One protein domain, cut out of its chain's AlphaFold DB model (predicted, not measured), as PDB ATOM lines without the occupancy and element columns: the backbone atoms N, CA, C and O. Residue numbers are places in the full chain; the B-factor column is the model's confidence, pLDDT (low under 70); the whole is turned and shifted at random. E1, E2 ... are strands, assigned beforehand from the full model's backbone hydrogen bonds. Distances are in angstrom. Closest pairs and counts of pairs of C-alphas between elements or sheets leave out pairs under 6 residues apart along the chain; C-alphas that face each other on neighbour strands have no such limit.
ATOM      1  N   TRP A   3     213.305 234.529 153.411       94.75
ATOM      2  CA  TRP A   3     214.069 235.429 154.254       94.75
ATOM      3  C   TRP A   3     215.460 235.569 153.642       94.75
ATOM      4  O   TRP A   3     216.188 234.585 153.578       94.75
ATOM      5  N   GLU A   4     215.820 236.765 153.182       92.25
ATOM      6  CA  GLU A   4     217.085 237.052 152.504       92.25
ATOM      7  C   GLU A   4     217.940 238.064 153.283       92.25
ATOM      8  O   GLU A   4     217.413 238.987 153.911       92.25
ATOM      9  N   LYS A   5     219.266 237.885 153.265       91.06
ATOM     10  CA  LYS A   5     220.224 238.754 153.962       91.06
ATOM     11  C   LYS A   5     221.581 238.788 153.262       91.06
ATOM     12  O   LYS A   5     222.231 237.755 153.106       91.06
ATOM     13  N   MET A   6     222.071 239.987 152.944       89.50
ATOM     14  CA  MET A   6     223.473 240.188 152.565       89.50
ATOM     15  C   MET A   6     224.396 240.038 153.773       89.50
ATOM     16  O   MET A   6     224.139 240.579 154.847       89.50
ATOM     17  N   ARG A   7     225.494 239.309 153.596       88.19
ATOM     18  CA  ARG A   7     226.385 238.865 154.672       88.19
ATOM     19  C   ARG A   7     227.625 239.733 154.848       88.19
ATOM     20  O   ARG A   7     228.201 239.734 155.929       88.19
ATOM     21  N   ASN A   8     228.032 240.466 153.814       85.12
ATOM     22  CA  ASN A   8     229.340 241.127 153.740       85.12
ATOM     23  C   ASN A   8     229.302 242.643 153.456       85.12
ATOM     24  O   ASN A   8     230.368 243.238 153.340       85.12
ATOM     25  N   GLY A   9     228.130 243.269 153.317       68.62
ATOM     26  CA  GLY A   9     228.014 244.698 152.989       68.62
ATOM     27  C   GLY A   9     227.491 245.557 154.138       68.62
ATOM     28  O   GLY A   9     226.618 245.123 154.885       68.62
ATOM     29  N   GLY A  10     228.005 246.787 154.247       58.34
ATOM     30  CA  GLY A  10     227.404 247.866 155.035       58.34
ATOM     31  C   GLY A  10     226.516 248.747 154.148       58.34
ATOM     32  O   GLY A  10     226.960 249.196 153.095       58.34
ATOM     33  N   GLY A  11     225.267 248.986 154.566       57.97
ATOM     34  CA  GLY A  11     224.247 249.718 153.794       57.97
ATOM     35  C   GLY A  11     223.392 248.800 152.905       57.97
ATOM     36  O   GLY A  11     223.926 247.999 152.150       57.97
ATOM     37  N   PHE A  12     222.059 248.895 153.026       63.03
ATOM     38  CA  PHE A  12     221.053 247.997 152.408       63.03
ATOM     39  C   PHE A  12     221.139 246.520 152.804       63.03
ATOM     40  O   PHE A  12     220.586 245.666 152.130       63.03
ATOM     41  N   ALA A  13     221.789 246.205 153.920       79.75
ATOM     42  CA  ALA A  13     221.975 244.843 154.401       79.75
ATOM     43  C   ALA A  13     220.912 244.435 155.434       79.75
ATOM     44  O   ALA A  13     221.219 243.700 156.370       79.75
ATOM     45  N   ASP A  14     219.677 244.922 155.307       89.38
ATOM     46  CA  ASP A  14     218.600 244.479 156.190       89.38
ATOM     47  C   ASP A  14     218.297 242.989 155.963       89.38
ATOM     48  O   ASP A  14     218.631 242.383 154.941       89.38
ATOM     49  N   HIS A  15     217.643 242.389 156.946       92.88
ATOM     50  CA  HIS A  15     217.023 241.081 156.811       92.88
ATOM     51  C   HIS A  15     215.641 241.264 156.172       92.88
ATOM     52  O   HIS A  15     214.709 241.729 156.834       92.88
ATOM     53  N   TYR A  16     215.513 240.910 154.893       92.69
ATOM     54  CA  TYR A  16     214.286 241.096 154.120       92.69
ATOM     55  C   TYR A  16     213.400 239.853 154.147       92.69
ATOM     56  O   TYR A  16     213.859 238.750 153.849       92.69
ATOM     57  N   LEU A  17     212.118 240.039 154.469       93.75
ATOM     58  CA  LEU A  17     211.089 238.999 154.461       93.75
ATOM     59  C   LEU A  17     210.058 239.290 153.380       93.75
ATOM     60  O   LEU A  17     209.423 240.349 153.361       93.75
ATOM     61  N   VAL A  18     209.853 238.295 152.525       92.38
ATOM     62  CA  VAL A  18     208.817 238.292 151.494       92.38
ATOM     63  C   VAL A  18     208.044 236.992 151.578       92.38
ATOM     64  O   VAL A  18     208.583 235.922 151.859       92.38
ATOM     65  N   ASP A  19     206.750 237.052 151.331       92.75
ATOM     66  CA  ASP A  19     205.889 235.885 151.327       92.75
ATOM     67  C   ASP A  19     204.853 236.006 150.220       92.75
ATOM     68  O   ASP A  19     204.561 237.091 149.738       92.75
ATOM     69  N   SER A  20     204.312 234.862 149.819       90.06
ATOM     70  CA  SER A  20     203.300 234.769 148.774       90.06
ATOM     71  C   SER A  20     201.872 234.938 149.309       90.06
ATOM     72  O   SER A  20     200.930 234.645 148.581       90.06
ATOM     73  N   ALA A  21     201.688 235.280 150.592       91.44
ATOM     74  CA  ALA A  21     200.365 235.429 151.205       91.44
ATOM     75  C   ALA A  21     199.875 236.882 151.187       91.44
ATOM     76  O   ALA A  21     198.671 237.123 151.275       91.44
ATOM     77  N   ARG A  22     200.793 237.845 151.071       89.75
ATOM     78  CA  ARG A  22     200.476 239.261 150.872       89.75
ATOM     79  C   ARG A  22     200.372 239.593 149.372       89.75
ATOM     80  O   ARG A  22     201.106 239.018 148.575       89.75
ATOM     81  N   PRO A  23     199.466 240.510 148.981       72.12
ATOM     82  CA  PRO A  23     199.214 240.841 147.576       72.12
ATOM     83  C   PRO A  23     200.295 241.731 146.944       72.12
ATOM     84  O   PRO A  23     200.386 241.791 145.721       72.12
ATOM     85  N   SER A  24     201.102 242.431 147.749       72.06
ATOM     86  CA  SER A  24     202.221 243.243 147.273       72.06
ATOM     87  C   SER A  24     203.547 242.497 147.420       72.06
ATOM     88  O   SER A  24     203.761 241.753 148.377       72.06
ATOM     89  N   ASN A  25     204.483 242.765 146.506       75.12
ATOM     90  CA  ASN A  25     205.876 242.323 146.621       75.12
ATOM     91  C   ASN A  25     206.658 243.107 147.694       75.12
ATOM     92  O   ASN A  25     207.886 243.089 147.680       75.12
ATOM     93  N   ASP A  26     205.973 243.802 148.607       88.19
ATOM     94  CA  ASP A  26     206.604 244.649 149.611       88.19
ATOM     95  C   ASP A  26     207.411 243.824 150.611       88.19
ATOM     96  O   ASP A  26     206.934 242.853 151.220       88.19
ATOM     97  N   VAL A  27     208.636 244.275 150.845       90.31
ATOM     98  CA  VAL A  27     209.545 243.649 151.795       90.31
ATOM     99  C   VAL A  27     209.252 244.123 153.207       90.31
ATOM    100  O   VAL A  27     209.042 245.307 153.478       90.31
ATOM    101  N   LEU A  28     209.290 243.174 154.129       93.88
ATOM    102  CA  LEU A  28     209.406 243.437 155.552       93.88
ATOM    103  C   LEU A  28     210.878 243.407 155.962       93.88
ATOM    104  O   LEU A  28     211.668 242.684 155.363       93.88
ATOM    105  N   ARG A  29     211.240 244.178 156.989       94.38
ATOM    106  CA  ARG A  29     212.599 244.235 157.546       94.38
ATOM    107  C   ARG A  29     212.558 243.842 159.014       94.38
ATOM    108  O   ARG A  29     211.851 244.486 159.792       94.38
ATOM    109  N   THR A  30     213.271 242.790 159.405       96.50
ATOM    110  CA  THR A  30     213.176 242.255 160.781       96.50
ATOM    111  C   THR A  30     213.848 243.138 161.822       96.50
ATOM    112  O   THR A  30     213.488 243.067 162.986       96.50
ATOM    113  N   ASN A  31     214.749 244.025 161.405       94.94
ATOM    114  CA  ASN A  31     215.386 245.061 162.219       94.94
ATOM    115  C   ASN A  31     214.622 246.403 162.207       94.94
ATOM    116  O   ASN A  31     215.175 247.431 162.585       94.94
ATOM    117  N   SER A  32     213.368 246.431 161.738       95.19
ATOM    118  CA  SER A  32     212.571 247.658 161.628       95.19
ATOM    119  C   SER A  32     211.129 247.465 162.094       95.19
ATOM    120  O   SER A  32     210.525 246.409 161.906       95.19
ATOM    121  N   THR A  33     210.546 248.521 162.661       95.94
ATOM    122  CA  THR A  33     209.119 248.593 163.014       95.94
ATOM    123  C   THR A  33     208.253 249.151 161.885       95.94
ATOM    124  O   THR A  33     207.024 249.075 161.973       95.94
ATOM    125  N   ALA A  34     208.864 249.661 160.812       94.69
ATOM    126  CA  ALA A  34     208.160 250.255 159.684       94.69
ATOM    127  C   ALA A  34     207.187 249.265 159.019       94.69
ATOM    128  O   ALA A  34     207.309 248.040 159.150       94.69
ATOM    129  N   ILE A  35     206.195 249.806 158.316       93.06
ATOM    130  CA  ILE A  35     205.331 249.032 157.419       93.06
ATOM    131  C   ILE A  35     206.145 248.438 156.250       93.06
ATOM    132  O   ILE A  35     207.257 248.912 155.978       93.06
ATOM    133  N   PRO A  36     205.625 247.397 155.568       91.50
ATOM    134  CA  PRO A  36     206.197 246.917 154.323       91.50
ATOM    135  C   PRO A  36     206.392 248.058 153.326       91.50
ATOM    136  O   PRO A  36     205.587 248.984 153.252       91.50
ATOM    137  N   SER A  37     207.461 247.973 152.549       88.56
ATOM    138  CA  SER A  37     207.750 248.923 151.479       88.56
ATOM    139  C   SER A  37     208.167 248.178 150.222       88.56
ATOM    140  O   SER A  37     208.797 247.122 150.323       88.56
ATOM    141  N   SER A  38     207.877 248.752 149.057       79.44
ATOM    142  CA  SER A  38     208.268 248.162 147.778       79.44
ATOM    143  C   SER A  38     209.784 247.944 147.724       79.44
ATOM    144  O   SER A  38     210.542 248.884 147.992       79.44
ATOM    145  N   PRO A  39     210.262 246.723 147.425       71.44
ATOM    146  CA  PRO A  39     211.667 246.507 147.152       71.44
ATOM    147  C   PRO A  39     212.035 247.144 145.818       71.44
ATOM    148  O   PRO A  39     211.285 247.084 144.842       71.44
ATOM    149  N   TRP A  40     213.258 247.654 145.739       68.44
ATOM    150  CA  TRP A  40     213.892 247.960 144.466       68.44
ATOM    151  C   TRP A  40     214.136 246.630 143.729       68.44
ATOM    152  O   TRP A  40     215.123 245.961 144.010       68.44
ATOM    153  N   GLY A  41     213.196 246.218 142.863       68.88
ATOM    154  CA  GLY A  41     213.350 245.100 141.916       68.88
ATOM    155  C   GLY A  41     212.404 243.893 142.045       68.88
ATOM    156  O   GLY A  41     212.456 243.004 141.204       68.88
ATOM    157  N   GLY A  42     211.457 243.879 142.987       75.38
ATOM    158  CA  GLY A  42     210.392 242.863 143.048       75.38
ATOM    159  C   GLY A  42     210.846 241.446 143.439       75.38
ATOM    160  O   GLY A  42     212.027 241.146 143.548       75.38
ATOM    161  N   TYR A  43     209.883 240.563 143.691       87.19
ATOM    162  CA  TYR A  43     210.111 239.143 143.972       87.19
ATOM    163  C   TYR A  43     209.137 238.315 143.145       87.19
ATOM    164  O   TYR A  43     208.015 238.747 142.875       87.19
ATOM    165  N   SER A  44     209.542 237.111 142.758       87.81
ATOM    166  CA  SER A  44     208.623 236.148 142.158       87.81
ATOM    167  C   SER A  44     208.801 234.774 142.780       87.81
ATOM    168  O   SER A  44     209.912 234.346 143.090       87.81
ATOM    169  N   PHE A  45     207.682 234.085 142.983       88.25
ATOM    170  CA  PHE A  45     207.648 232.724 143.497       88.25
ATOM    171  C   PHE A  45     207.273 231.771 142.366       88.25
ATOM    172  O   PHE A  45     206.391 232.060 141.560       88.25
ATOM    173  N   SER A  46     207.928 230.618 142.328       86.81
ATOM    174  CA  SER A  46     207.621 229.529 141.409       86.81
ATOM    175  C   SER A  46     207.544 228.208 142.172       86.81
ATOM    176  O   SER A  46     207.921 228.117 143.341       86.81
ATOM    177  N   ASN A  47     207.107 227.146 141.497       84.12
ATOM    178  CA  ASN A  47     207.070 225.809 142.096       84.12
ATOM    179  C   ASN A  47     208.462 225.276 142.480       84.12
ATOM    180  O   ASN A  47     208.555 224.397 143.336       84.12
ATOM    181  N   ASN A  48     209.524 225.823 141.880       84.19
ATOM    182  CA  ASN A  48     210.900 225.354 142.046       84.19
ATOM    183  C   ASN A  48     211.786 226.334 142.829       84.19
ATOM    184  O   ASN A  48     212.990 226.111 142.931       84.19
ATOM    185  N   GLY A  49     211.223 227.410 143.383       86.94
ATOM    186  CA  GLY A  49     211.987 228.386 144.152       86.94
ATOM    187  C   GLY A  49     211.457 229.799 143.989       86.94
ATOM    188  O   GLY A  49     210.252 230.023 143.878       86.94
ATOM    189  N   TYR A  50     212.368 230.761 143.984       90.38
ATOM    190  CA  TYR A  50     212.040 232.172 143.895       90.38
ATOM    191  C   TYR A  50     213.127 232.926 143.126       90.38
ATOM    192  O   TYR A  50     214.273 232.479 143.080       90.38
ATOM    193  N   THR A  51     212.764 234.073 142.561       89.69
ATOM    194  CA  THR A  51     213.724 235.053 142.044       89.69
ATOM    195  C   THR A  51     213.741 236.246 142.989       89.69
ATOM    196  O   THR A  51     212.688 236.828 143.267       89.69
ATOM    197  N   SER A  52     214.927 236.594 143.494       87.50
ATOM    198  CA  SER A  52     215.152 237.853 144.211       87.50
ATOM    199  C   SER A  52     215.412 238.952 143.198       87.50
ATOM    200  O   SER A  52     216.295 238.818 142.352       87.50
ATOM    201  N   GLY A  53     214.656 240.036 143.285       79.12
ATOM    202  CA  GLY A  53     214.961 241.258 142.561       79.12
ATOM    203  C   GLY A  53     215.735 242.272 143.390       79.12
ATOM    204  O   GLY A  53     215.942 243.379 142.911       79.12
ATOM    205  N   LEU A  54     216.158 241.938 144.617       79.62
ATOM    206  CA  LEU A  54     216.927 242.878 145.428       79.62
ATOM    207  C   LEU A  54     218.240 243.251 144.744       79.62
ATOM    208  O   LEU A  54     219.042 242.396 144.361       79.62
ATOM    209  N   TYR A  55     218.472 244.557 144.643       76.06
ATOM    210  CA  TYR A  55     219.744 245.087 144.192       76.06
ATOM    211  C   TYR A  55     220.754 245.078 145.342       76.06
ATOM    212  O   TYR A  55     220.683 245.892 146.264       76.06
ATOM    213  N   TRP A  56     221.707 244.154 145.278       77.88
ATOM    214  CA  TRP A  56     222.808 244.066 146.230       77.88
ATOM    215  C   TRP A  56     224.061 244.741 145.665       77.88
ATOM    216  O   TRP A  56     224.475 244.452 144.542       77.88
ATOM    217  N   ASN A  57     224.705 245.613 146.446       72.12
ATOM    218  CA  ASN A  57     225.961 246.242 146.031       72.12
ATOM    219  C   ASN A  57     227.067 245.182 145.874       72.12
ATOM    220  O   ASN A  57     227.353 244.431 146.806       72.12
ATOM    221  N   SER A  58     227.690 245.121 144.694       73.38
ATOM    222  CA  SER A  58     228.733 244.136 144.372       73.38
ATOM    223  C   SER A  58     230.095 244.514 144.981       73.38
ATOM    224  O   SER A  58     230.459 245.691 144.917       73.38
ATOM    225  N   PRO A  59     230.883 243.556 145.522       77.62
ATOM    226  CA  PRO A  59     230.601 242.119 145.617       77.62
ATOM    227  C   PRO A  59     229.666 241.779 146.790       77.62
ATOM    228  O   PRO A  59     230.011 241.989 147.953       77.62
ATOM    229  N   ALA A  60     228.510 241.175 146.499       82.69
ATOM    230  CA  ALA A  60     227.542 240.750 147.506       82.69
ATOM    231  C   ALA A  60     227.579 239.238 147.722       82.69
ATOM    232  O   ALA A  60     227.467 238.455 146.783       82.69
ATOM    233  N   THR A  61     227.661 238.826 148.982       88.75
ATOM    234  CA  THR A  61     227.363 237.452 149.393       88.75
ATOM    235  C   THR A  61     226.052 237.458 150.153       88.75
ATOM    236  O   THR A  61     225.869 238.246 151.076       88.75
ATOM    237  N   VAL A  62     225.125 236.591 149.762       88.50
ATOM    238  CA  VAL A  62     223.756 236.583 150.285       88.50
ATOM    239  C   VAL A  62     223.458 235.214 150.885       88.50
ATOM    240  O   VAL A  62     223.918 234.193 150.374       88.50
ATOM    241  N   ALA A  63     222.750 235.202 152.007       91.38
ATOM    242  CA  ALA A  63     222.060 234.030 152.524       91.38
ATOM    243  C   ALA A  63     220.571 234.169 152.245       91.38
ATOM    244  O   ALA A  63     220.018 235.268 152.342       91.38
ATOM    245  N   SER A  64     219.922 233.044 151.979       92.00
ATOM    246  CA  SER A  64     218.474 232.982 151.986       92.00
ATOM    247  C   SER A  64     217.965 231.699 152.617       92.00
ATOM    248  O   SER A  64     218.558 230.628 152.487       92.00
ATOM    249  N   TRP A  65     216.837 231.823 153.308       94.12
ATOM    250  CA  TRP A  65     216.112 230.711 153.901       94.12
ATOM    251  C   TRP A  65     214.686 230.732 153.380       94.12
ATOM    252  O   TRP A  65     214.001 231.759 153.420       94.12
ATOM    253  N   THR A  66     214.236 229.593 152.869       93.62
ATOM    254  CA  THR A  66     212.898 229.454 152.307       93.62
ATOM    255  C   THR A  66     212.047 228.560 153.191       93.62
ATOM    256  O   THR A  66     212.426 227.456 153.570       93.62
ATOM    257  N   PHE A  67     210.862 229.059 153.522       94.56
ATOM    258  CA  PHE A  67     209.897 228.381 154.375       94.56
ATOM    259  C   PHE A  67     208.606 228.223 153.585       94.56
ATOM    260  O   PHE A  67     207.889 229.194 153.301       94.56
TER     261      PHE A  67
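AT A GLANCE: This is residues 3 to 67 of the 302 residues of an uncharacterized protein of Candidatus Gracilibacteria bacterium (UniProt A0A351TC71). With little regular structure, the domain is a small three-stranded sheet, E2-E1-E5, and a separate hairpin, E3 and E4, joined to it by a long link from E2 to E3 and a short one from E4 to E5. The 65 printed residues hold five named strands, E1 to E5 in chain order, with 21 residues, and no named helix: all strand, both sheets antiparallel. It is compact, radius of gyration of the C-alphas 11.5 A, spanning 30 by 29 by 20 A.

IN THESE COORDINATES: E1, residues 3 to 6, begins at C-alpha 3 (214.069, 235.429, 154.254) and is 10.7 A long. E2 is residues 15 to 18, 10.2 A; E5, residues 62 to 66, 13.1 A, ends at C-alpha 66 (212.898, 229.454, 152.307). E3 is residues 43 to 46, 10.3 A; E4, residues 49 to 52, 10.0 A.

HOW THE PARTS SIT: Inner strand E1 is antiparallel to E5 at 174 degrees, with N 5 and O 63 2.9 A apart, and to E2 at 145 degrees, with N 4 and O 16 2.9 A apart. In the E3 and E4 hairpin, N 46 and O 49 are 2.9 A apart. E1 and E3 are apart.

THE WHOLE: The printed part has no cut. The E2 to E3 link is long, 24 residues. Residues 9 to 12 and 40 to 41 have pLDDT under 70.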